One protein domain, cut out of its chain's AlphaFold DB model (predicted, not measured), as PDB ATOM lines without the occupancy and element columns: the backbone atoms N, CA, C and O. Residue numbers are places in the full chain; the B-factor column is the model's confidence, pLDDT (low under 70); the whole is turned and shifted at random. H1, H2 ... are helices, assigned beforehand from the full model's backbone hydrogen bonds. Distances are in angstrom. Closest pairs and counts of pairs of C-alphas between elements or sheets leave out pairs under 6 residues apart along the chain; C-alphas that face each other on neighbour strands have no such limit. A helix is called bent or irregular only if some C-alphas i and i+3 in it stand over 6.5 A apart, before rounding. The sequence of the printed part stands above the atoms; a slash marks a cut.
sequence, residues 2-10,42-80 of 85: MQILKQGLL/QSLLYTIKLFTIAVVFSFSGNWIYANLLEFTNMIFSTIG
ATOM      1  N   MET A   2      -0.468 -54.958 -45.108       77.75
ATOM      2  CA  MET A   2      -0.926 -53.599 -44.735       77.75
ATOM      3  C   MET A   2      -0.477 -53.147 -43.327       77.75
ATOM      4  O   MET A   2      -0.159 -51.980 -43.125       77.75
ATOM      5  N   GLN A   3      -0.399 -54.065 -42.356       78.94
ATOM      6  CA  GLN A   3       0.049 -53.730 -40.997       78.94
ATOM      7  C   GLN A   3       1.545 -53.403 -40.906       78.94
ATOM      8  O   GLN A   3       1.897 -52.427 -40.252       78.94
ATOM      9  N   ILE A   4       2.398 -54.138 -41.628       80.38
ATOM     10  CA  ILE A   4       3.848 -53.883 -41.692       80.38
ATOM     11  C   ILE A   4       4.111 -52.521 -42.344       80.38
ATOM     12  O   ILE A   4       4.910 -51.739 -41.840       80.38
ATOM     13  N   LEU A   5       3.380 -52.198 -43.421       83.00
ATOM     14  CA  LEU A   5       3.440 -50.882 -44.066       83.00
ATOM     15  C   LEU A   5       3.045 -49.759 -43.101       83.00
ATOM     16  O   LEU A   5       3.784 -48.789 -42.962       83.00
ATOM     17  N   LYS A   6       1.916 -49.902 -42.394       86.00
ATOM     18  CA  LYS A   6       1.460 -48.914 -41.403       86.00
ATOM     19  C   LYS A   6       2.479 -48.728 -40.275       86.00
ATOM     20  O   LYS A   6       2.763 -47.592 -39.904       86.00
ATOM     21  N   GLN A   7       3.025 -49.817 -39.737       83.75
ATOM     22  CA  GLN A   7       4.038 -49.759 -38.681       83.75
ATOM     23  C   GLN A   7       5.347 -49.141 -39.167       83.75
ATOM     24  O   GLN A   7       5.892 -48.307 -38.459       83.75
ATOM     25  N   GLY A   8       5.811 -49.464 -40.376       84.12
ATOM     26  CA  GLY A   8       7.001 -48.833 -40.953       84.12
ATOM     27  C   GLY A   8       6.827 -47.325 -41.155       84.12
ATOM     28  O   GLY A   8       7.733 -46.550 -40.856       84.12
ATOM     29  N   LEU A   9       5.640 -46.890 -41.589       86.62
ATOM     30  CA  LEU A   9       5.310 -45.469 -41.751       86.62
ATOM     31  C   LEU A   9       5.262 -44.736 -40.403       86.62
ATOM     32  O   LEU A   9       5.837 -43.657 -40.269       86.62
ATOM     33  N   LEU A  10       4.632 -45.341 -39.390       87.94
ATOM     34  CA  LEU A  10       4.608 -44.798 -38.028       87.94
ATOM     35  C   LEU A  10       6.002 -44.753 -37.401       87.94
ATOM     36  O   LEU A  10       6.343 -43.763 -36.763       87.94
ATOM     37  N   GLN A  42      31.509 -16.571 -42.820       67.06
ATOM     38  CA  GLN A  42      30.751 -17.830 -42.885       67.06
ATOM     39  C   GLN A  42      31.515 -19.050 -42.331       67.06
ATOM     40  O   GLN A  42      30.876 -20.009 -41.903       67.06
ATOM     41  N   SER A  43      32.853 -19.021 -42.293       79.50
ATOM     42  CA  SER A  43      33.710 -20.141 -41.867       79.50
ATOM     43  C   SER A  43      33.462 -20.593 -40.416       79.50
ATOM     44  O   SER A  43      33.253 -21.783 -40.143       79.50
ATOM     45  N   LEU A  44      33.405 -19.645 -39.473       79.38
ATOM     46  CA  LEU A  44      33.188 -19.946 -38.053       79.38
ATOM     47  C   LEU A  44      31.771 -20.493 -37.816       79.38
ATOM     48  O   LEU A  44      31.577 -21.473 -37.095       79.38
ATOM     49  N   LEU A  45      30.784 -19.901 -38.487       77.62
ATOM     50  CA  LEU A  45      29.387 -20.327 -38.426       77.62
ATOM     51  C   LEU A  45      29.168 -21.718 -39.026       77.62
ATOM     52  O   LEU A  45      28.393 -22.500 -38.475       77.62
ATOM     53  N   TYR A  46      29.880 -22.058 -40.105       79.69
ATOM     54  CA  TYR A  46      29.848 -23.400 -40.686       79.69
ATOM     55  C   TYR A  46      30.346 -24.447 -39.686       79.69
ATOM     56  O   TYR A  46      29.718 -25.490 -39.507       79.69
ATOM     57  N   THR A  47      31.428 -24.127 -38.972       86.19
ATOM     58  CA  THR A  47      32.011 -24.996 -37.944       86.19
ATOM     59  C   THR A  47      31.046 -25.211 -36.776       86.19
ATOM     60  O   THR A  47      30.773 -26.352 -36.408       86.19
ATOM     61  N   ILE A  48      30.460 -24.137 -36.234       81.38
ATOM     62  CA  ILE A  48      29.484 -24.219 -35.133       81.38
ATOM     63  C   ILE A  48      28.247 -25.024 -35.554       81.38
ATOM     64  O   ILE A  48      27.767 -25.880 -34.804       81.38
ATOM     65  N   LYS A  49      27.740 -24.798 -36.773       79.44
ATOM     66  CA  LYS A  49      26.580 -25.520 -37.304       79.44
ATOM     67  C   LYS A  49      26.870 -27.018 -37.455       79.44
ATOM     68  O   LYS A  49      26.061 -27.827 -37.006       79.44
ATOM     69  N   LEU A  50      28.019 -27.392 -38.026       85.75
ATOM     70  CA  LEU A  50      28.432 -28.794 -38.167       85.75
ATOM     71  C   LEU A  50      28.646 -29.476 -36.816       85.75
ATOM     72  O   LEU A  50      28.171 -30.593 -36.624       85.75
ATOM     73  N   PHE A  51      29.305 -28.802 -35.873       87.81
ATOM     74  CA  PHE A  51      29.505 -29.332 -34.527       87.81
ATOM     75  C   PHE A  51      28.166 -29.608 -33.841       87.81
ATOM     76  O   PHE A  51      27.962 -30.678 -33.273       87.81
ATOM     77  N   THR A  52      27.212 -28.682 -33.970       83.25
ATOM     78  CA  THR A  52      25.887 -28.874 -33.382       83.25
ATOM     79  C   THR A  52      25.158 -30.057 -34.025       83.25
ATOM     80  O   THR A  52      24.636 -30.903 -33.306       83.25
ATOM     81  N   ILE A  53      25.186 -30.192 -35.357       83.06
ATOM     82  CA  ILE A  53      24.608 -31.358 -36.049       83.06
ATOM     83  C   ILE A  53      25.266 -32.662 -35.574       83.06
ATOM     84  O   ILE A  53      24.559 -33.629 -35.306       83.06
ATOM     85  N   ALA A  54      26.594 -32.692 -35.422       87.56
ATOM     86  CA  ALA A  54      27.321 -33.877 -34.970       87.56
ATOM     87  C   ALA A  54      26.901 -34.314 -33.559       87.56
ATOM     88  O   ALA A  54      26.647 -35.497 -33.330       87.56
ATOM     89  N   VAL A  55      26.760 -33.362 -32.632       85.56
ATOM     90  CA  VAL A  55      26.272 -33.625 -31.272       85.56
ATOM     91  C   VAL A  55      24.863 -34.215 -31.320       85.56
ATOM     92  O   VAL A  55      24.615 -35.289 -30.777       85.56
ATOM     93  N   VAL A  56      23.949 -33.564 -32.038       83.25
ATOM     94  CA  VAL A  56      22.550 -34.000 -32.176       83.25
ATOM     95  C   VAL A  56      22.445 -35.397 -32.778       83.25
ATOM     96  O   VAL A  56      21.667 -36.228 -32.301       83.25
ATOM     97  N   PHE A  57      23.239 -35.668 -33.812       83.81
ATOM     98  CA  PHE A  57      23.274 -36.960 -34.479       83.81
ATOM     99  C   PHE A  57      23.837 -38.051 -33.564       83.81
ATOM    100  O   PHE A  57      23.293 -39.150 -33.525       83.81
ATOM    101  N   SER A  58      24.868 -37.740 -32.773       86.62
ATOM    102  CA  SER A  58      25.442 -38.671 -31.796       86.62
ATOM    103  C   SER A  58      24.422 -39.080 -30.726       86.62
ATOM    104  O   SER A  58      24.261 -40.271 -30.462       86.62
ATOM    105  N   PHE A  59      23.652 -38.127 -30.190       83.50
ATOM    106  CA  PHE A  59      22.574 -38.427 -29.239       83.50
ATOM    107  C   PHE A  59      21.408 -39.192 -29.881       83.50
ATOM    108  O   PHE A  59      20.880 -40.134 -29.288       83.50
ATOM    109  N   SER A  60      21.017 -38.823 -31.105       83.31
ATOM    110  CA  SER A  60      19.885 -39.451 -31.804       83.31
ATOM    111  C   SER A  60      20.218 -40.848 -32.345       83.31
ATOM    112  O   SER A  60      19.324 -41.678 -32.496       83.31
ATOM    113  N   GLY A  61      21.497 -41.134 -32.612       84.00
ATOM    114  CA  GLY A  61      21.948 -42.370 -33.254       84.00
ATOM    115  C   GLY A  61      21.600 -43.636 -32.473       84.00
ATOM    116  O   GLY A  61      21.080 -44.583 -33.061       84.00
ATOM    117  N   ASN A  62      21.808 -43.642 -31.150       84.88
ATOM    118  CA  ASN A  62      21.492 -44.805 -30.310       84.88
ATOM    119  C   ASN A  62      19.993 -45.152 -30.355       84.88
ATOM    120  O   ASN A  62      19.605 -46.315 -30.457       84.88
ATOM    121  N   TRP A  63      19.141 -44.129 -30.333       83.94
ATOM    122  CA  TRP A  63      17.698 -44.316 -30.363       83.94
ATOM    123  C   TRP A  63      17.203 -44.784 -31.737       83.94
ATOM    124  O   TRP A  63      16.418 -45.728 -31.812       83.94
ATOM    125  N   ILE A  64      17.704 -44.191 -32.827       85.81
ATOM    126  CA  ILE A  64      17.364 -44.620 -34.194       85.81
ATOM    127  C   ILE A  64      17.746 -46.086 -34.406       85.81
ATOM    128  O   ILE A  64      16.956 -46.859 -34.945       85.81
ATOM    129  N   TYR A  65      18.934 -46.475 -33.939       86.75
ATOM    130  CA  TYR A  65      19.437 -47.838 -34.053       86.75
ATOM    131  C   TYR A  65      18.541 -48.860 -33.334       86.75
ATOM    132  O   TYR A  65      18.177 -49.874 -33.929       86.75
ATOM    133  N   ALA A  66      18.126 -48.570 -32.096       87.06
ATOM    134  CA  ALA A  66      17.239 -49.446 -31.327       87.06
ATOM    135  C   ALA A  66      15.881 -49.662 -32.021       87.06
ATOM    136  O   ALA A  66      15.432 -50.798 -32.172       87.06
ATOM    137  N   ASN A  67      15.268 -48.584 -32.513       86.75
ATOM    138  CA  ASN A  67      13.995 -48.630 -33.237       86.75
ATOM    139  C   ASN A  67      14.104 -49.406 -34.562       86.75
ATOM    140  O   ASN A  67      13.193 -50.153 -34.923       86.75
ATOM    141  N   LEU A  68      15.218 -49.253 -35.291       86.56
ATOM    142  CA  LEU A  68      15.459 -50.009 -36.522       86.56
ATOM    143  C   LEU A  68      15.563 -51.510 -36.235       86.56
ATOM    144  O   LEU A  68      14.924 -52.304 -36.920       86.56
ATOM    145  N   LEU A  69      16.332 -51.890 -35.209       89.62
ATOM    146  CA  LEU A  69      16.476 -53.286 -34.789       89.62
ATOM    147  C   LEU A  69      15.136 -53.900 -34.377       89.62
ATOM    148  O   LEU A  69      14.829 -55.021 -34.775       89.62
ATOM    149  N   GLU A  70      14.324 -53.172 -33.610       86.94
ATOM    150  CA  GLU A  70      12.998 -53.627 -33.184       86.94
ATOM    151  C   GLU A  70      12.077 -53.881 -34.386       86.94
ATOM    152  O   GLU A  70      11.434 -54.929 -34.480       86.94
ATOM    153  N   PHE A  71      12.085 -52.977 -35.366       85.75
ATOM    154  CA  PHE A  71      11.328 -53.141 -36.603       85.75
ATOM    155  C   PHE A  71      11.824 -54.307 -37.458       85.75
ATOM    156  O   PHE A  71      11.024 -55.086 -37.977       85.75
ATOM    157  N   THR A  72      13.142 -54.473 -37.574       85.69
ATOM    158  CA  THR A  72      13.740 -55.616 -38.264       85.69
ATOM    159  C   THR A  72      13.321 -56.929 -37.599       85.69
ATOM    160  O   THR A  72      12.826 -57.825 -38.283       85.69
ATOM    161  N   ASN A  73      13.409 -57.032 -36.271       86.38
ATOM    162  CA  ASN A  73      12.975 -58.213 -35.519       86.38
ATOM    163  C   ASN A  73      11.469 -58.486 -35.664       86.38
ATOM    164  O   ASN A  73      11.050 -59.638 -35.782       86.38
ATOM    165  N   MET A  74      10.642 -57.444 -35.709       85.31
ATOM    166  CA  MET A  74       9.206 -57.567 -35.970       85.31
ATOM    167  C   MET A  74       8.926 -58.130 -37.374       85.31
ATOM    168  O   MET A  74       8.094 -59.027 -37.524       85.31
ATOM    169  N   ILE A  75       9.649 -57.680 -38.403       84.62
ATOM    170  CA  ILE A  75       9.529 -58.244 -39.756       84.62
ATOM    171  C   ILE A  75       9.956 -59.714 -39.764       84.62
ATOM    172  O   ILE A  75       9.209 -60.564 -40.250       84.62
ATOM    173  N   PHE A  76      11.123 -60.034 -39.201       84.06
ATOM    174  CA  PHE A  76      11.635 -61.406 -39.184       84.06
ATOM    175  C   PHE A  76      10.758 -62.356 -38.366       84.06
ATOM    176  O   PHE A  76      10.547 -63.486 -38.791       84.06
ATOM    177  N   SER A  77      10.183 -61.912 -37.247       81.31
ATOM    178  CA  SER A  77       9.218 -62.714 -36.478       81.31
ATOM    179  C   SER A  77       7.894 -62.908 -37.219       81.31
ATOM    180  O   SER A  77       7.306 -63.980 -37.130       81.31
ATOM    181  N   THR A  78       7.452 -61.923 -38.004       76.06
ATOM    182  CA  THR A  78       6.247 -62.052 -38.842       76.06
ATOM    183  C   THR A  78       6.454 -63.040 -39.994       76.06
ATOM    184  O   THR A  78       5.524 -63.746 -40.371       76.06
ATOM    185  N   ILE A  79       7.664 -63.105 -40.557       75.88
ATOM    186  CA  ILE A  79       8.010 -64.025 -41.655       75.88
ATOM    187  C   ILE A  79       8.371 -65.425 -41.125       75.88
ATOM    188  O   ILE A  79       8.062 -66.422 -41.767       75.88
ATOM    189  N   GLY A  80       9.025 -65.506 -39.963       69.62
ATOM    190  CA  GLY A  80       9.535 -66.741 -39.360       69.62
ATOM    191  C   GLY A  80       8.521 -67.542 -38.541       69.62
ATOM    192  O   GLY A  80       8.883 -68.589 -38.009       69.62
TER     193      GLY A  80
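This is residues 2 to 10 and 42 to 80 of the 85 residues of the protein "EscS/YscS/HrcS family type III secretion system export apparatus protein" of Enterobacteriaceae bacterium RIT693 (UniProt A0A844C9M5). One long bent helix, H2, makes the length of a rod, and the short helix H1 lies side by side with its second arm, H2b, loosely and running opposite ways. Residues 42 to 67 of H2 stick out free. The printed part has 48 residues with two named helices, H1 then H2, and is all helix. It is extended, with a radius of gyration of the C-alphas of 17.1 A and spans of 52 by 19 by 11 A.

Find C-alpha 2 at (-0.926, -53.599, -44.735); from there H1, residues 2 to 10, runs 12.4 A. Past the cut, H2, residues 42 to 80, begins at C-alpha 42, (30.751, -17.830, -42.885). By its hydrogen bonds it was assigned as one helix, but it is bent: C-alphas 59 and 62 are 6.6 A apart. Its arms are H2a, residues 42 to 59, 26.0 A long, and H2b, residues 62 to 80, 26.6 A long, ending at (9.535, -66.741, -39.360).

Look at Ile 4 and Ile 75, whose C-alphas, the closest of H1 and H2b, are 7.4 A apart: these helices are close but not clearly touching, at a shallow tilt of 3 degrees, opposite ways. H1 and H2a are apart. The arms stand at a steep tilt of 45 degrees. In H1, H2a and H2b every O i to N i+4 pair is within hydrogen-bond range.

The C-alphas farthest apart, Gln 42 and Gly 80, are 53.4 A apart. Residues 11 to 41 are not printed, and C-alphas 10 and 42 are 37.9 A apart across this cut. Mean pLDDT of the printed part is 83.1; residues 42 and 80 are under 70.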